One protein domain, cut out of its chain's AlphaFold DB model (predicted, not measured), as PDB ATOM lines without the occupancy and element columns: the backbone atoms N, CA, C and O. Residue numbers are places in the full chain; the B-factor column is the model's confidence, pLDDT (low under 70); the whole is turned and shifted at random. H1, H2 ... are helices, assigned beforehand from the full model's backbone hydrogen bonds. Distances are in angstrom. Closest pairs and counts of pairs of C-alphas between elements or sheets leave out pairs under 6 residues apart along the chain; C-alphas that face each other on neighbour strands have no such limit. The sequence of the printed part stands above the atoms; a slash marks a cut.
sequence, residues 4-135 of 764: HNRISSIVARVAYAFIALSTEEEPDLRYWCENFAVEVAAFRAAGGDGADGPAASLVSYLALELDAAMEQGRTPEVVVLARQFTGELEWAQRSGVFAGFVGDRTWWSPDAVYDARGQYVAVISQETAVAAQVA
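This is residues 4 to 135 of the 764 residues of an uncharacterized protein of Dentipellis sp. KUC8613 (UniProt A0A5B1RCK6). A helical hairpin, H1 and H2, is crossed by H3 and H4 in a body of four helices, and the long helix H6 begins beside this body and sticks out of it as an arm with residues 121 to 135. The short H5 follows H4. The printed part has 132 residues with six named helices, H1 to H6 in order, and no named strand; the class is all helix. It is only just compact, close to loose, with a radius of gyration of the C-alphas of 16.5 A and spans of 58 by 31 by 25 A.

H1, residues 4 to 23, begins at C-alpha 4 (27.116, -27.137, 83.132) and measures 29.0 A. H2 is residues 29 to 45, 23.9 A; H3 is residues 56 to 72, 24.3 A. H4 is residues 78 to 87 and H5 residues 89 to 94. H6, residues 110 to 135, measures 36.8 A and ends at C-alpha 135 (44.812, -14.018, 133.055).

H1 and H2 form a hairpin at a shallow tilt of 14 degrees; their closest C-alphas, Ile 7 and Phe 43, are 5.9 A apart. H3 touches H2 at a steep tilt of 58 degrees, closest at C-alphas 63 and 40, 5.9 A. H4 touches H1 about perpendicular, at 86 degrees, with C-alphas 82 and 18 closest, 4.5 A. H3 and H4, a hairpin, only just touch, with 3 pairs of C-alphas within 8 A, closest Leu 62 and Val 78, 7.4 A. H4 and H5 meet only through their link. H6 is close to but not clearly touching H2, closest at C-alphas 116 and 31, 7.9 A. In each helix every O i to N i+4 pair is within hydrogen-bond range.

The C-alphas of Arg 94 and Ala 135 are the farthest apart, 59.2 A. Without residues 121 to 135 the body spans 38 by 31 by 26 A. The printed part has no cut, and the link from H5 to H6 is long. pLDDT is under 70 in residues 54 to 55, 96 to 105 and 120 to 135.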
ATOM      1  N   HIS A   4      25.925 -27.396  83.953       88.06
ATOM      2  CA  HIS A   4      27.116 -27.137  83.132       88.06
ATOM      3  C   HIS A   4      27.633 -25.693  83.291       88.06
ATOM      4  O   HIS A   4      28.816 -25.486  83.543       88.06
ATOM      5  N   ASN A   5      26.751 -24.683  83.255       89.25
ATOM      6  CA  ASN A   5      27.154 -23.285  83.455       89.25
ATOM      7  C   ASN A   5      27.577 -22.998  84.909       89.25
ATOM      8  O   ASN A   5      28.352 -22.070  85.140       89.25
ATOM      9  N   ARG A   6      27.080 -23.765  85.891       90.50
ATOM     10  CA  ARG A   6      27.557 -23.708  87.284       90.50
ATOM     11  C   ARG A   6      28.962 -24.293  87.395       90.50
ATOM     12  O   ARG A   6      29.838 -23.600  87.898       90.50
ATOM     13  N   ILE A   7      29.187 -25.493  86.856       91.88
ATOM     14  CA  ILE A   7      30.495 -26.160  86.797       91.88
ATOM     15  C   ILE A   7      31.524 -25.244  86.123       91.88
ATOM     16  O   ILE A   7      32.535 -24.930  86.737       91.88
ATOM     17  N   SER A   8      31.251 -24.725  84.920       89.69
ATOM     18  CA  SER A   8      32.174 -23.809  84.227       89.69
ATOM     19  C   SER A   8      32.445 -22.511  84.994       89.69
ATOM     20  O   SER A   8      33.539 -21.963  84.884       89.69
ATOM     21  N   SER A   9      31.479 -22.012  85.777       90.88
ATOM     22  CA  SER A   9      31.704 -20.859  86.654       90.88
ATOM     23  C   SER A   9      32.613 -21.226  87.829       90.88
ATOM     24  O   SER A   9      33.591 -20.528  88.059       90.88
ATOM     25  N   ILE A  10      32.349 -22.338  88.523       92.62
ATOM     26  CA  ILE A  10      33.146 -22.809  89.669       92.62
ATOM     27  C   ILE A  10      34.588 -23.121  89.249       92.62
ATOM     28  O   ILE A  10      35.520 -22.635  89.882       92.62
ATOM     29  N   VAL A  11      34.783 -23.841  88.136       92.44
ATOM     30  CA  VAL A  11      36.118 -24.108  87.570       92.44
ATOM     31  C   VAL A  11      36.861 -22.803  87.285       92.44
ATOM     32  O   VAL A  11      38.036 -22.692  87.618       92.44
ATOM     33  N   ALA A  12      36.189 -21.794  86.717       91.12
ATOM     34  CA  ALA A  12      36.808 -20.491  86.504       91.12
ATOM     35  C   ALA A  12      37.192 -19.822  87.835       91.12
ATOM     36  O   ALA A  12      38.329 -19.380  87.960       91.12
ATOM     37  N   ARG A  13      36.303 -19.797  88.840       93.06
ATOM     38  CA  ARG A  13      36.608 -19.224  90.168       93.06
ATOM     39  C   ARG A  13      37.833 -19.888  90.803       93.06
ATOM     40  O   ARG A  13      38.773 -19.185  91.156       93.06
ATOM     41  N   VAL A  14      37.880 -21.222  90.837       94.69
ATOM     42  CA  VAL A  14      39.035 -21.997  91.334       94.69
ATOM     43  C   VAL A  14      40.311 -21.698  90.540       94.69
ATOM     44  O   VAL A  14      41.372 -21.511  91.126       94.69
ATOM     45  N   ALA A  15      40.227 -21.602  89.214       92.94
ATOM     46  CA  ALA A  15      41.391 -21.348  88.373       92.94
ATOM     47  C   ALA A  15      41.928 -19.906  88.493       92.94
ATOM     48  O   ALA A  15      43.139 -19.705  88.482       92.94
ATOM     49  N   TYR A  16      41.063 -18.896  88.647       92.38
ATOM     50  CA  TYR A  16      41.500 -17.529  88.966       92.38
ATOM     51  C   TYR A  16      42.041 -17.420  90.402       92.38
ATOM     52  O   TYR A  16      43.017 -16.706  90.628       92.38
ATOM     53  N   ALA A  17      41.478 -18.176  91.348       94.75
ATOM     54  CA  ALA A  17      42.005 -18.313  92.701       94.75
ATOM     55  C   ALA A  17      43.410 -18.949  92.720       94.75
ATOM     56  O   ALA A  17      44.291 -18.447  93.408       94.75
ATOM     57  N   PHE A  18      43.670 -19.972  91.897       95.44
ATOM     58  CA  PHE A  18      45.019 -20.523  91.700       95.44
ATOM     59  C   PHE A  18      46.000 -19.489  91.124       95.44
ATOM     60  O   PHE A  18      47.162 -19.471  91.525       95.44
ATOM     61  N   ILE A  19      45.556 -18.600  90.225       93.62
ATOM     62  CA  ILE A  19      46.415 -17.523  89.710       93.62
ATOM     63  C   ILE A  19      46.834 -16.584  90.846       93.62
ATOM     64  O   ILE A  19      48.033 -16.394  91.042       93.62
ATOM     65  N   ALA A  20      45.872 -16.079  91.625       93.25
ATOM     66  CA  ALA A  20      46.126 -15.192  92.762       93.25
ATOM     67  C   ALA A  20      47.024 -15.845  93.833       93.25
ATOM     68  O   ALA A  20      48.049 -15.274  94.206       93.25
ATOM     69  N   LEU A  21      46.716 -17.082  94.240       95.31
ATOM     70  CA  LEU A  21      47.526 -17.871  95.174       95.31
ATOM     71  C   LEU A  21      48.966 -18.083  94.674       95.31
ATOM     72  O   LEU A  21      49.912 -18.048  95.455       95.31
ATOM     73  N   SER A  22      49.169 -18.286  93.368       95.19
ATOM     74  CA  SER A  22      50.519 -18.482  92.825       95.19
ATOM     75  C   SER A  22      51.385 -17.212  92.830       95.19
ATOM     76  O   SER A  22      52.610 -17.331  92.803       95.19
ATOM     77  N   THR A  23      50.759 -16.027  92.878       92.00
ATOM     78  CA  THR A  23      51.430 -14.715  92.955       92.00
ATOM     79  C   THR A  23      51.659 -14.215  94.381       92.00
ATOM     80  O   THR A  23      52.323 -13.198  94.562       92.00
ATOM     81  N   GLU A  24      51.126 -14.901  95.391       93.88
ATOM     82  CA  GLU A  24      51.260 -14.516  96.795       93.88
ATOM     83  C   GLU A  24      52.568 -15.078  97.390       93.88
ATOM     84  O   GLU A  24      52.853 -16.274  97.273       93.88
ATOM     85  N   GLU A  25      53.391 -14.214  97.999       91.62
ATOM     86  CA  GLU A  25      54.688 -14.616  98.572       91.62
ATOM     87  C   GLU A  25      54.505 -15.416  99.874       91.62
ATOM     88  O   GLU A  25      55.092 -16.490 100.023       91.62
ATOM     89  N   GLU A  26      53.616 -14.950 100.760       94.12
ATOM     90  CA  GLU A  26      53.248 -15.598 102.028       94.12
ATOM     91  C   GLU A  26      51.731 -15.880 102.093       94.12
ATOM     92  O   GLU A  26      50.973 -15.107 102.694       94.12
ATOM     93  N   PRO A  27      51.241 -16.956 101.449       94.25
ATOM     94  CA  PRO A  27      49.815 -17.260 101.396       94.25
ATOM     95  C   PRO A  27      49.268 -17.831 102.706       94.25
ATOM     96  O   PRO A  27      49.803 -18.802 103.247       94.25
ATOM     97  N   ASP A  28      48.140 -17.290 103.173       95.25
ATOM     98  CA  ASP A  28      47.365 -17.880 104.269       95.25
ATOM     99  C   ASP A  28      46.698 -19.178 103.790       95.25
ATOM    100  O   ASP A  28      45.573 -19.196 103.277       95.25
ATOM    101  N   LEU A  29      47.419 -20.288 103.957       94.31
ATOM    102  CA  LEU A  29      46.957 -21.620 103.579       94.31
ATOM    103  C   LEU A  29      45.587 -21.951 104.176       94.31
ATOM    104  O   LEU A  29      44.811 -22.644 103.523       94.31
ATOM    105  N   ARG A  30      45.262 -21.460 105.379       94.62
ATOM    106  CA  ARG A  30      43.976 -21.739 106.018       94.62
ATOM    107  C   ARG A  30      42.846 -21.057 105.253       94.62
ATOM    108  O   ARG A  30      41.911 -21.743 104.843       94.62
ATOM    109  N   TYR A  31      42.970 -19.754 105.000       94.69
ATOM    110  CA  TYR A  31      41.996 -18.994 104.214       94.69
ATOM    111  C   TYR A  31      41.756 -19.624 102.835       94.69
ATOM    112  O   TYR A  31      40.609 -19.848 102.432       94.69
ATOM    113  N   TRP A  32      42.834 -19.963 102.122       95.81
ATOM    114  CA  TRP A  32      42.740 -20.586 100.804       95.81
ATOM    115  C   TRP A  32      42.053 -21.957 100.865       95.81
ATOM    116  O   TRP A  32      41.153 -22.219 100.069       95.81
ATOM    117  N   CYS A  33      42.410 -22.820 101.821       96.00
ATOM    118  CA  CYS A  33      41.818 -24.156 101.939       96.00
ATOM    119  C   CYS A  33      40.337 -24.127 102.331       96.00
ATOM    120  O   CYS A  33      39.549 -24.874 101.750       96.00
ATOM    121  N   GLU A  34      39.939 -23.256 103.267       95.62
ATOM    122  CA  GLU A  34      38.535 -23.103 103.670       95.62
ATOM    123  C   GLU A  34      37.663 -22.660 102.474       95.62
ATOM    124  O   GLU A  34      36.606 -23.246 102.228       95.62
ATOM    125  N   ASN A  35      38.136 -21.717 101.649       95.81
ATOM    126  CA  ASN A  35      37.411 -21.281 100.449       95.81
ATOM    127  C   ASN A  35      37.435 -22.317  99.306       95.81
ATOM    128  O   ASN A  35      36.407 -22.542  98.657       95.81
ATOM    129  N   PHE A  36      38.559 -23.004  99.065       96.75
ATOM    130  CA  PHE A  36      38.615 -24.075  98.062       96.75
ATOM    131  C   PHE A  36      37.700 -25.252  98.414       96.75
ATOM    132  O   PHE A  36      37.059 -25.798  97.516       96.75
ATOM    133  N   ALA A  37      37.569 -25.608  99.696       96.62
ATOM    134  CA  ALA A  37      36.630 -26.635 100.140       96.62
ATOM    135  C   ALA A  37      35.167 -26.262  99.818       96.62
ATOM    136  O   ALA A  37      34.391 -27.125  99.403       96.62
ATOM    137  N   VAL A  38      34.797 -24.979  99.924       96.25
ATOM    138  CA  VAL A  38      33.464 -24.480  99.533       96.25
ATOM    139  C   VAL A  38      33.237 -24.592  98.021       96.25
ATOM    140  O   VAL A  38      32.170 -25.042  97.598       96.25
ATOM    141  N   GLU A  39      34.223 -24.241  97.190       96.31
ATOM    142  CA  GLU A  39      34.110 -24.393  95.730       96.31
ATOM    143  C   GLU A  39      34.072 -25.866  95.296       96.31
ATOM    144  O   GLU A  39      33.261 -26.236  94.445       96.31
ATOM    145  N   VAL A  40      34.877 -26.735  95.915       96.75
ATOM    146  CA  VAL A  40      34.834 -28.189  95.691       96.75
ATOM    147  C   VAL A  40      33.473 -28.761  96.093       96.75
ATOM    148  O   VAL A  40      32.868 -29.498  95.313       96.75
ATOM    149  N   ALA A  41      32.924 -28.383  97.250       96.44
ATOM    150  CA  ALA A  41      31.584 -28.805  97.658       96.44
ATOM    151  C   ALA A  41      30.500 -28.324  96.673       96.44
ATOM    152  O   ALA A  41      29.598 -29.088  96.325       96.44
ATOM    153  N   ALA A  42      30.609 -27.092  96.160       95.31
ATOM    154  CA  ALA A  42      29.704 -26.563  95.141       95.31
ATOM    155  C   ALA A  42      29.836 -27.290  93.786       95.31
ATOM    156  O   ALA A  42      28.833 -27.494  93.100       95.31
ATOM    157  N   PHE A  43      31.048 -27.701  93.405       95.69
ATOM    158  CA  PHE A  43      31.330 -28.476  92.194       95.69
ATOM    159  C   PHE A  43      30.729 -29.885  92.279       95.69
ATOM    160  O   PHE A  43      29.984 -30.289  91.383       95.69
ATOM    161  N   ARG A  44      30.964 -30.583  93.399       96.00
ATOM    162  CA  ARG A  44      30.357 -31.883  93.733       96.00
ATOM    163  C   ARG A  44      28.828 -31.804  93.688       96.00
ATOM    164  O   ARG A  44      28.179 -32.566  92.974       96.00
ATOM    165  N   ALA A  45      28.245 -30.796  94.342       95.69
ATOM    166  CA  ALA A  45      26.798 -30.555  94.352       95.69
ATOM    167  C   ALA A  45      26.194 -30.197  92.976       95.69
ATOM    168  O   ALA A  45      24.991 -30.360  92.780       95.69
ATOM    169  N   ALA A  46      27.002 -29.731  92.016       94.88
ATOM    170  CA  ALA A  46      26.589 -29.500  90.631       94.88
ATOM    171  C   ALA A  46      26.752 -30.741  89.722       94.88
ATOM    172  O   ALA A  46      26.469 -30.656  88.528       94.88
ATOM    173  N   GLY A  47      27.201 -31.882  90.263       94.75
ATOM    174  CA  GLY A  47      27.477 -33.108  89.506       94.75
ATOM    175  C   GLY A  47      28.847 -33.130  88.819       94.75
ATOM    176  O   GLY A  47      29.047 -33.911  87.889       94.75
ATOM    177  N   GLY A  48      29.785 -32.277  89.247       92.00
ATOM    178  CA  GLY A  48      31.098 -32.113  88.620       92.00
ATOM    179  C   GLY A  48      31.969 -33.375  88.608       92.00
ATOM    180  O   GLY A  48      32.712 -33.576  87.652       92.00
ATOM    181  N   ASP A  49      31.827 -34.267  89.596       88.00
ATOM    182  CA  ASP A  49      32.600 -35.521  89.679       88.00
ATOM    183  C   ASP A  49      32.322 -36.493  88.514       88.00
ATOM    184  O   ASP A  49      33.128 -37.377  88.239       88.00
ATOM    185  N   GLY A  50      31.183 -36.336  87.826       85.69
ATOM    186  CA  GLY A  50      30.806 -37.108  86.637       85.69
ATOM    187  C   GLY A  50      30.936 -36.335  85.319       85.69
ATOM    188  O   GLY A  50      30.384 -36.769  84.309       85.69
ATOM    189  N   ALA A  51      31.586 -35.167  85.315       83.38
ATOM    190  CA  ALA A  51      31.684 -34.309  84.138       83.38
ATOM    191  C   ALA A  51      32.954 -34.602  83.318       83.38
ATOM    192  O   ALA A  51      34.032 -34.099  83.625       83.38
ATOM    193  N   ASP A  52      32.819 -35.359  82.225       74.00
ATOM    194  CA  ASP A  52      33.914 -35.625  81.282       74.00
ATOM    195  C   ASP A  52      34.466 -34.326  80.655       74.00
ATOM    196  O   ASP A  52      33.907 -33.782  79.696       74.00
ATOM    197  N   GLY A  53      35.600 -33.826  81.155       76.12
ATOM    198  CA  GLY A  53      36.325 -32.735  80.506       76.12
ATOM    199  C   GLY A  53      37.553 -32.210  81.266       76.12
ATOM    200  O   GLY A  53      37.572 -32.221  82.496       76.12
ATOM    201  N   PRO A  54      38.554 -31.652  80.555       69.62
ATOM    202  CA  PRO A  54      39.797 -31.138  81.152       69.62
ATOM    203  C   PRO A  54      39.600 -29.919  82.075       69.62
ATOM    204  O   PRO A  54      40.499 -29.548  82.824       69.62
ATOM    205  N   ALA A  55      38.426 -29.284  82.025       68.56
ATOM    206  CA  ALA A  55      38.020 -28.229  82.953       68.56
ATOM    207  C   ALA A  55      37.544 -28.801  84.299       68.56
ATOM    208  O   ALA A  55      37.881 -28.266  85.351       68.56
ATOM    209  N   ALA A  56      36.807 -29.915  84.275       79.69
ATOM    210  CA  ALA A  56      36.356 -30.594  85.484       79.69
ATOM    211  C   ALA A  56      37.542 -31.169  86.273       79.69
ATOM    212  O   ALA A  56      37.616 -30.984  87.487       79.69
ATOM    213  N   SER A  57      38.526 -31.755  85.575       85.44
ATOM    214  CA  SER A  57      39.688 -32.385  86.211       85.44
ATOM    215  C   SER A  57      40.496 -31.456  87.120       85.44
ATOM    216  O   SER A  57      41.042 -31.943  88.100       85.44
ATOM    217  N   LEU A  58      40.556 -30.140  86.865       91.50
ATOM    218  CA  LEU A  58      41.257 -29.203  87.758       91.50
ATOM    219  C   LEU A  58      40.642 -29.198  89.167       91.50
ATOM    220  O   LEU A  58      41.353 -29.328  90.161       91.50
ATOM    221  N   VAL A  59      39.314 -29.080  89.245       94.50
ATOM    222  CA  VAL A  59      38.596 -29.059  90.525       94.50
ATOM    223  C   VAL A  59      38.534 -30.463  91.126       94.50
ATOM    224  O   VAL A  59      38.634 -30.592  92.340       94.50
ATOM    225  N   SER A  60      38.475 -31.521  90.309       94.38
ATOM    226  CA  SER A  60      38.592 -32.906  90.790       94.38
ATOM    227  C   SER A  60      39.963 -33.215  91.409       94.38
ATOM    228  O   SER A  60      40.008 -33.865  92.448       94.38
ATOM    229  N   TYR A  61      41.075 -32.742  90.832       94.25
ATOM    230  CA  TYR A  61      42.410 -32.920  91.423       94.25
ATOM    231  C   TYR A  61      42.563 -32.142  92.733       94.25
ATOM    232  O   TYR A  61      43.054 -32.697  93.712       94.25
ATOM    233  N   LEU A  62      42.080 -30.896  92.783       96.31
ATOM    234  CA  LEU A  62      42.010 -30.122  94.025       96.31
ATOM    235  C   LEU A  62      41.150 -30.829  95.087       96.31
ATOM    236  O   LEU A  62      41.531 -30.872  96.249       96.31
ATOM    237  N   ALA A  63      40.016 -31.412  94.695       96.69
ATOM    238  CA  ALA A  63      39.141 -32.151  95.599       96.69
ATOM    239  C   ALA A  63      39.820 -33.403  96.177       96.69
ATOM    240  O   ALA A  63      39.758 -33.624  97.382       96.69
ATOM    241  N   LEU A  64      40.512 -34.183  95.336       96.25
ATOM    242  CA  LEU A  64      41.296 -35.343  95.770       96.25
ATOM    243  C   LEU A  64      42.429 -34.947  96.726       96.25
ATOM    244  O   LEU A  64      42.671 -35.655  97.697       96.25
ATOM    245  N   GLU A  65      43.103 -33.823  96.477       97.31
ATOM    246  CA  GLU A  65      44.181 -33.330  97.340       97.31
ATOM    247  C   GLU A  65      43.666 -32.808  98.691       97.31
ATOM    248  O   GLU A  65      44.261 -33.103  99.725       97.31
ATOM    249  N   LEU A  66      42.539 -32.086  98.712       97.00
ATOM    250  CA  LEU A  66      41.903 -31.637  99.958       97.00
ATOM    251  C   LEU A  66      41.399 -32.817 100.802       97.00
ATOM    252  O   LEU A  66      41.644 -32.844 102.008       97.00
ATOM    253  N   ASP A  67      40.737 -33.798 100.179       96.88
ATOM    254  CA  ASP A  67      40.274 -35.009 100.864       96.88
ATOM    255  C   ASP A  67      41.473 -35.812 101.412       96.88
ATOM    256  O   ASP A  67      41.513 -36.135 102.599       96.88
ATOM    257  N   ALA A  68      42.492 -36.079 100.585       96.75
ATOM    258  CA  ALA A  68      43.666 -36.858 100.985       96.75
ATOM    259  C   ALA A  68      44.498 -36.167 102.076       96.75
ATOM    260  O   ALA A  68      45.037 -36.839 102.955       96.75
ATOM    261  N   ALA A  69      44.600 -34.835 102.053       96.62
ATOM    262  CA  ALA A  69      45.252 -34.082 103.116       96.62
ATOM    263  C   ALA A  69      44.480 -34.177 104.443       96.62
ATOM    264  O   ALA A  69      45.093 -34.384 105.493       96.62
ATOM    265  N   MET A  70      43.144 -34.106 104.385       96.00
ATOM    266  CA  MET A  70      42.260 -34.258 105.544       96.00
ATOM    267  C   MET A  70      42.345 -35.665 106.153       96.00
ATOM    268  O   MET A  70      42.504 -35.788 107.367       96.00
ATOM    269  N   GLU A  71      42.311 -36.721 105.332       96.88
ATOM    270  CA  GLU A  71      42.476 -38.114 105.783       96.88
ATOM    271  C   GLU A  71      43.851 -38.373 106.423       96.88
ATOM    272  O   GLU A  71      43.966 -39.165 107.359       96.88
ATOM    273  N   GLN A  72      44.897 -37.707 105.928       96.88
ATOM    274  CA  GLN A  72      46.279 -37.871 106.392       96.88
ATOM    275  C   GLN A  72      46.662 -36.905 107.528       96.88
ATOM    276  O   GLN A  72      47.770 -37.001 108.055       96.88
ATOM    277  N   GLY A  73      45.779 -35.973 107.908       96.19
ATOM    278  CA  GLY A  73      46.046 -34.963 108.939       96.19
ATOM    279  C   GLY A  73      47.155 -33.965 108.578       96.19
ATOM    280  O   GLY A  73      47.788 -33.409 109.476       96.19
ATOM    281  N   ARG A  74      47.418 -33.752 107.282       97.06
ATOM    282  CA  ARG A  74      48.459 -32.842 106.769       97.06
ATOM    283  C   ARG A  74      47.854 -31.572 106.173       97.06
ATOM    284  O   ARG A  74      46.669 -31.520 105.855       97.06
ATOM    285  N   THR A  75      48.684 -30.559 105.949       93.50
ATOM    286  CA  THR A  75      48.316 -29.443 105.072       93.50
ATOM    287  C   THR A  75      48.245 -29.918 103.610       93.50
ATOM    288  O   THR A  75      49.105 -30.691 103.173       93.50
ATOM    289  N   PRO A  76      47.232 -29.490 102.832       95.00
ATOM    290  CA  PRO A  76      47.166 -29.765 101.401       95.00
ATOM    291  C   PRO A  76      48.143 -28.871 100.629       95.00
ATOM    292  O   PRO A  76      48.342 -27.697 100.950       95.00
ATOM    293  N   GLU A  77      48.713 -29.396  99.552       96.31
ATOM    294  CA  GLU A  77      49.726 -28.741  98.725       96.31
ATOM    295  C   GLU A  77      49.110 -27.761  97.704       96.31
ATOM    296  O   GLU A  77      49.541 -27.663  96.553       96.31
ATOM    297  N   VAL A  78      48.100 -26.983  98.116       96.31
ATOM    298  CA  VAL A  78      47.354 -26.060  97.234       96.31
ATOM    299  C   VAL A  78      48.249 -25.025  96.543       96.31
ATOM    300  O   VAL A  78      47.995 -24.671  95.396       96.31
ATOM    301  N   VAL A  79      49.346 -24.596  97.182       96.19
ATOM    302  CA  VAL A  79      50.361 -23.709  96.575       96.19
ATOM    303  C   VAL A  79      51.152 -24.419  95.471       96.19
ATOM    304  O   VAL A  79      51.506 -23.796  94.469       96.19
ATOM    305  N   VAL A  80      51.424 -25.719  95.620       95.50
ATOM    306  CA  VAL A  80      52.118 -26.522  94.604       95.50
ATOM    307  C   VAL A  80      51.197 -26.725  93.402       95.50
ATOM    308  O   VAL A  80      51.614 -26.443  92.280       95.50
ATOM    309  N   LEU A  81      49.930 -27.094  93.631       95.69
ATOM    310  CA  LEU A  81      48.912 -27.186  92.576       95.69
ATOM    311  C   LEU A  81      48.709 -25.849  91.850       95.69
ATOM    312  O   LEU A  81      48.695 -25.817  90.621       95.69
ATOM    313  N   ALA A  82      48.619 -24.737  92.585       95.44
ATOM    314  CA  ALA A  82      48.481 -23.402  92.010       95.44
ATOM    315  C   ALA A  82      49.685 -23.018  91.132       95.44
ATOM    316  O   ALA A  82      49.495 -22.540  90.015       95.44
ATOM    317  N   ARG A  83      50.920 -23.278  91.591       94.12
ATOM    318  CA  ARG A  83      52.158 -23.002  90.834       94.12
ATOM    319  C   ARG A  83      52.355 -23.939  89.634       94.12
ATOM    320  O   ARG A  83      52.889 -23.505  88.615       94.12
ATOM    321  N   GLN A  84      51.916 -25.198  89.718       92.94
ATOM    322  CA  GLN A  84      51.872 -26.110  88.568       92.94
ATOM    323  C   GLN A  84      50.862 -25.609  87.528       92.94
ATOM    324  O   GLN A  84      51.218 -25.413  86.366       92.94
ATOM    325  N   PHE A  85      49.633 -25.305  87.957       92.12
ATOM    326  CA  PHE A  85      48.584 -24.776  87.088       92.12
ATOM    327  C   PHE A  85      48.983 -23.455  86.419       92.12
ATOM    328  O   PHE A  85      48.726 -23.291  85.228       92.12
ATOM    329  N   THR A  86      49.643 -22.525  87.124       89.50
ATOM    330  CA  THR A  86      50.099 -21.284  86.480       89.50
ATOM    331  C   THR A  86      51.299 -21.464  85.560       89.50
ATOM    332  O   THR A  86      51.376 -20.766  84.548       89.50
ATOM    333  N   GLY A  87      52.153 -22.464  85.800       87.00
ATOM    334  CA  GLY A  87      53.134 -22.927  84.813       87.00
ATOM    335  C   GLY A  87      52.497 -23.453  83.517       87.00
ATOM    336  O   GLY A  87      53.068 -23.292  82.440       87.00
ATOM    337  N   GLU A  88      51.288 -24.017  83.600       87.88
ATOM    338  CA  GLU A  88      50.506 -24.510  82.456       87.88
ATOM    339  C   GLU A  88      49.408 -23.538  81.975       87.88
ATOM    340  O   GLU A  88      48.643 -23.872  81.065       87.88
ATOM    341  N   LEU A  89      49.320 -22.316  82.517       83.50
ATOM    342  CA  LEU A  89      48.190 -21.410  82.265       83.50
ATOM    343  C   LEU A  89      48.012 -21.075  80.779       83.50
ATOM    344  O   LEU A  89      46.886 -21.061  80.280       83.50
ATOM    345  N   GLU A  90      49.107 -20.866  80.043       73.69
ATOM    346  CA  GLU A  90      49.031 -20.664  78.594       73.69
ATOM    347  C   GLU A  90      48.429 -21.872  77.863       73.69
ATOM    348  O   GLU A  90      47.734 -21.698  76.863       73.69
ATOM    349  N   TRP A  91      48.705 -23.096  78.324       83.12
ATOM    350  CA  TRP A  91      48.143 -24.316  77.749       83.12
ATOM    351  C   TRP A  91      46.661 -24.461  78.113       83.12
ATOM    352  O   TRP A  91      45.857 -24.765  77.229       83.12
ATOM    353  N   ALA A  92      46.275 -24.161  79.357       75.38
ATOM    354  CA  ALA A  92      44.880 -24.170  79.800       75.38
ATOM    355  C   ALA A  92      44.028 -23.134  79.036       75.38
ATOM    356  O   ALA A  92      42.909 -23.434  78.604       75.38
ATOM    357  N   GLN A  93      44.578 -21.939  78.792       77.94
ATOM    358  CA  GLN A  93      43.967 -20.908  77.951       77.94
ATOM    359  C   GLN A  93      43.890 -21.344  76.480       77.94
ATOM    360  O   GLN A  93      42.804 -21.349  75.898       77.94
ATOM    361  N   ARG A  94      45.009 -21.780  75.877       73.69
ATOM    362  CA  ARG A  94      45.056 -22.255  74.476       73.69
ATOM    363  C   ARG A  94      44.128 -23.444  74.211       73.69
ATOM    364  O   ARG A  94      43.614 -23.568  73.101       73.69
ATOM    365  N   SER A  95      43.902 -24.292  75.211       72.25
ATOM    366  CA  SER A  95      43.044 -25.478  75.122       72.25
ATOM    367  C   SER A  95      41.559 -25.191  75.390       72.25
ATOM    368  O   SER A  95      40.742 -26.103  75.288       72.25
ATOM    369  N   GLY A  96      41.183 -23.949  75.729       68.81
ATOM    370  CA  GLY A  96      39.800 -23.585  76.066       68.81
ATOM    371  C   GLY A  96      39.307 -24.149  77.405       68.81
ATOM    372  O   GLY A  96      38.114 -24.077  77.692       68.81
ATOM    373  N   VAL A  97      40.214 -24.692  78.224       64.00
ATOM    374  CA  VAL A  97      39.945 -25.163  79.594       64.00
ATOM    375  C   VAL A  97      39.595 -23.970  80.487       64.00
ATOM    376  O   VAL A  97      38.670 -24.028  81.293       64.00
ATOM    377  N   PHE A  98      40.308 -22.862  80.284       66.12
ATOM    378  CA  PHE A  98      40.140 -21.601  80.996       66.12
ATOM    379  C   PHE A  98      39.352 -20.596  80.136       66.12
ATOM    380  O   PHE A  98      39.927 -19.746  79.458       66.12
ATOM    381  N   ALA A  99      38.022 -20.733  80.114       58.41
ATOM    382  CA  ALA A  99      37.124 -19.905  79.296       58.41
ATOM    383  C   ALA A  99      35.761 -19.612  79.971       58.41
ATOM    384  O   ALA A  99      34.722 -19.570  79.309       58.41
ATOM    385  N   GLY A 100      35.745 -19.437  81.297       60.78
ATOM    386  CA  GLY A 100      34.537 -19.114  82.068       60.78
ATOM    387  C   GLY A 100      34.445 -17.638  82.468       60.78
ATOM    388  O   GLY A 100      35.457 -16.981  82.700       60.78
ATOM    389  N   PHE A 101      33.220 -17.116  82.573       61.31
ATOM    390  CA  PHE A 101      32.970 -15.770  83.092       61.31
ATOM    391  C   PHE A 101      33.054 -15.764  84.626       61.31
ATOM    392  O   PHE A 101      32.345 -16.523  85.294       61.31
ATOM    393  N   VAL A 102      33.895 -14.888  85.176       63.06
ATOM    394  CA  VAL A 102      33.933 -14.589  86.611       63.06
ATOM    395  C   VAL A 102      32.707 -13.749  86.957       63.06
ATOM    396  O   VAL A 102      32.608 -12.601  86.540       63.06
ATOM    397  N   GLY A 103      31.761 -14.338  87.689       64.25
ATOM    398  CA  GLY A 103      30.673 -13.584  88.314       64.25
ATOM    399  C   GLY A 103      31.167 -12.791  89.525       64.25
ATOM    400  O   GLY A 103      32.235 -13.080  90.057       64.25
ATOM    401  N   ASP A 104      30.347 -11.853  89.996       61.47
ATOM    402  CA  ASP A 104      30.700 -10.734  90.899       61.47
ATOM    403  C   ASP A 104      31.187 -11.114  92.322       61.47
ATOM    404  O   ASP A 104      31.321 -10.256  93.191       61.47
ATOM    405  N   ARG A 105      31.435 -12.401  92.595       58.88
ATOM    406  CA  ARG A 105      32.017 -12.910  93.844       58.88
ATOM    407  C   ARG A 105      33.447 -13.385  93.610       58.88
ATOM    408  O   ARG A 105      33.664 -14.567  93.343       58.88
ATOM    409  N   THR A 106      34.401 -12.474  93.759       77.38
ATOM    410  CA  THR A 106      35.844 -12.747  93.743       77.38
ATOM    411  C   THR A 106      36.385 -12.846  95.168       77.38
ATOM    412  O   THR A 106      37.008 -11.910  95.653       77.38
ATOM    413  N   TRP A 107      36.161 -13.966  95.862       82.44
ATOM    414  CA  TRP A 107      36.753 -14.160  97.199       82.44
ATOM    415  C   TRP A 107      38.293 -14.219  97.149       82.44
ATOM    416  O   TRP A 107      38.961 -13.902  98.117       82.44
ATOM    417  N   TRP A 108      38.863 -14.532  95.985       82.50
ATOM    418  CA  TRP A 108      40.301 -14.520  95.709       82.50
ATOM    419  C   TRP A 108      40.825 -13.184  95.140       82.50
ATOM    420  O   TRP A 108      41.934 -13.159  94.599       82.50
ATOM    421  N   SER A 109      40.054 -12.084  95.160       83.44
ATOM    422  CA  SER A 109      40.645 -10.777  94.828       83.44
ATOM    423  C   SER A 109      41.637 -10.366  95.924       83.44
ATOM    424  O   SER A 109      41.403 -10.701  97.087       83.44
ATOM    425  N   PRO A 110      42.716  -9.624  95.599       76.06
ATOM    426  CA  PRO A 110      43.659  -9.146  96.609       76.06
ATOM    427  C   PRO A 110      42.948  -8.423  97.757       76.06
ATOM    428  O   PRO A 110      43.190  -8.734  98.915       76.06
ATOM    429  N   ASP A 111      41.991  -7.551  97.432       79.44
ATOM    430  CA  ASP A 111      41.188  -6.804  98.405       79.44
ATOM    431  C   ASP A 111      40.431  -7.733  99.374       79.44
ATOM    432  O   ASP A 111      40.469  -7.524 100.581       79.44
ATOM    433  N   ALA A 112      39.810  -8.809  98.873       76.88
ATOM    434  CA  ALA A 112      39.074  -9.768  99.701       76.88
ATOM    435  C   ALA A 112      39.998 -10.622 100.589       76.88
ATOM    436  O   ALA A 112      39.620 -10.979 101.708       76.88
ATOM    437  N   VAL A 113      41.215 -10.916 100.119       77.50
ATOM    438  CA  VAL A 113      42.259 -11.590 100.908       77.50
ATOM    439  C   VAL A 113      42.801 -10.652 101.997       77.50
ATOM    440  O   VAL A 113      42.963 -11.080 103.139       77.50
ATOM    441  N   TYR A 114      43.027  -9.371 101.691       81.19
ATOM    442  CA  TYR A 114      43.444  -8.365 102.677       81.19
ATOM    443  C   TYR A 114      42.356  -8.089 103.726       81.19
ATOM    444  O   TYR A 114      42.666  -8.092 104.917       81.19
ATOM    445  N   ASP A 115      41.091  -7.936 103.321       80.56
ATOM    446  CA  ASP A 115      39.952  -7.777 104.237       80.56
ATOM    447  C   ASP A 115      39.813  -8.985 105.174       80.56
ATOM    448  O   ASP A 115      39.625  -8.821 106.382       80.56
ATOM    449  N   ALA A 116      39.950 -10.206 104.643       75.12
ATOM    450  CA  ALA A 116      39.909 -11.423 105.444       75.12
ATOM    451  C   ALA A 116      41.075 -11.496 106.441       75.12
ATOM    452  O   ALA A 116      40.844 -11.736 107.626       75.12
ATOM    453  N   ARG A 117      42.314 -11.220 106.004       77.75
ATOM    454  CA  ARG A 117      43.488 -11.137 106.893       77.75
ATOM    455  C   ARG A 117      43.283 -10.090 107.992       77.75
ATOM    456  O   ARG A 117      43.544 -10.380 109.157       77.75
ATOM    457  N   GLY A 118      42.758  -8.910 107.655       73.56
ATOM    458  CA  GLY A 118      42.430  -7.858 108.622       73.56
ATOM    459  C   GLY A 118      41.402  -8.306 109.665       73.56
ATOM    460  O   GLY A 118      41.586  -8.067 110.858       73.56
ATOM    461  N   GLN A 119      40.362  -9.030 109.241       70.44
ATOM    462  CA  GLN A 119      39.361  -9.608 110.142       70.44
ATOM    463  C   GLN A 119      39.948 -10.714 111.035       70.44
ATOM    464  O   GLN A 119      39.700 -10.699 112.240       70.44
ATOM    465  N   TYR A 120      40.778 -11.622 110.507       58.03
ATOM    466  CA  TYR A 120      41.455 -12.640 111.323       58.03
ATOM    467  C   TYR A 120      42.429 -12.027 112.339       58.03
ATOM    468  O   TYR A 120      42.426 -12.440 113.496       58.03
ATOM    469  N   VAL A 121      43.210 -11.007 111.964       55.50
ATOM    470  CA  VAL A 121      44.100 -10.291 112.898       55.50
ATOM    471  C   VAL A 121      43.299  -9.579 113.990       55.50
ATOM    472  O   VAL A 121      43.703  -9.612 115.153       55.50
ATOM    473  N   ALA A 122      42.145  -8.991 113.662       53.75
ATOM    474  CA  ALA A 122      41.246  -8.391 114.647       53.75
ATOM    475  C   ALA A 122      40.647  -9.438 115.608       53.75
ATOM    476  O   ALA A 122      40.644  -9.212 116.816       53.75
ATOM    477  N   VAL A 123      40.210 -10.598 115.104       56.44
ATOM    478  CA  VAL A 123      39.694 -11.704 115.935       56.44
ATOM    479  C   VAL A 123      40.785 -12.277 116.839       56.44
ATOM    480  O   VAL A 123      40.556 -12.408 118.036       56.44
ATOM    481  N   ILE A 124      41.993 -12.535 116.328       51.59
ATOM    482  CA  ILE A 124      43.120 -13.039 117.136       51.59
ATOM    483  C   ILE A 124      43.534 -12.004 118.193       51.59
ATOM    484  O   ILE A 124      43.827 -12.358 119.336       51.59
ATOM    485  N   SER A 125      43.495 -10.715 117.853       55.12
ATOM    486  CA  SER A 125      43.726  -9.617 118.801       55.12
ATOM    487  C   SER A 125      42.632  -9.547 119.877       55.12
ATOM    488  O   SER A 125      42.921  -9.260 121.035       55.12
ATOM    489  N   GLN A 126      41.380  -9.863 119.534       52.03
ATOM    490  CA  GLN A 126      40.271  -9.927 120.485       52.03
ATOM    491  C   GLN A 126      40.350 -11.170 121.386       52.03
ATOM    492  O   GLN A 126      40.165 -11.051 122.595       52.03
ATOM    493  N   GLU A 127      40.679 -12.345 120.844       47.97
ATOM    494  CA  GLU A 127      40.874 -13.578 121.620       47.97
ATOM    495  C   GLU A 127      42.080 -13.471 122.563       47.97
ATOM    496  O   GLU A 127      41.983 -13.856 123.729       47.97
ATOM    497  N   THR A 128      43.192 -12.878 122.116       58.31
ATOM    498  CA  THR A 128      44.358 -12.621 122.981       58.31
ATOM    499  C   THR A 128      44.085 -11.539 124.029       58.31
ATOM    500  O   THR A 128      44.509 -11.702 125.172       58.31
ATOM    501  N   ALA A 129      43.310 -10.492 123.716       61.50
ATOM    502  CA  ALA A 129      42.861  -9.513 124.709       61.50
ATOM    503  C   ALA A 129      41.917 -10.124 125.763       61.50
ATOM    504  O   ALA A 129      42.047  -9.825 126.950       61.50
ATOM    505  N   VAL A 130      41.008 -11.021 125.364       64.88
ATOM    506  CA  VAL A 130      40.139 -11.766 126.294       64.88
ATOM    507  C   VAL A 130      40.957 -12.743 127.141       64.88
ATOM    508  O   VAL A 130      40.773 -12.791 128.356       64.88
ATOM    509  N   ALA A 131      41.913 -13.467 126.551       55.62
ATOM    510  CA  ALA A 131      42.825 -14.335 127.295       55.62
ATOM    511  C   ALA A 131      43.675 -13.543 128.307       55.62
ATOM    512  O   ALA A 131      43.837 -13.983 129.445       55.62
ATOM    513  N   ALA A 132      44.148 -12.349 127.938       60.22
ATOM    514  CA  ALA A 132      44.855 -11.443 128.840       60.22
ATOM    515  C   ALA A 132      43.951 -10.911 129.969       60.22
ATOM    516  O   ALA A 132      44.384 -10.870 131.117       60.22
ATOM    517  N   GLN A 133      42.685 -10.572 129.690       56.62
ATOM    518  CA  GLN A 133      41.720 -10.183 130.729       56.62
ATOM    519  C   GLN A 133      41.402 -11.328 131.702       56.62
ATOM    520  O   GLN A 133      41.302 -11.088 132.904       56.62
ATOM    521  N   VAL A 134      41.289 -12.566 131.212       62.94
ATOM    522  CA  VAL A 134      41.096 -13.758 132.058       62.94
ATOM    523  C   VAL A 134      42.350 -14.056 132.890       62.94
ATOM    524  O   VAL A 134      42.235 -14.384 134.068       62.94
ATOM    525  N   ALA A 135      43.548 -13.878 132.326       57.75
ATOM    526  CA  ALA A 135      44.812 -14.018 133.055       57.75
ATOM    527  C   ALA A 135      45.057 -12.897 134.087       57.75
ATOM    528  O   ALA A 135      45.794 -13.109 135.048       57.75
TER     529      ALA A 135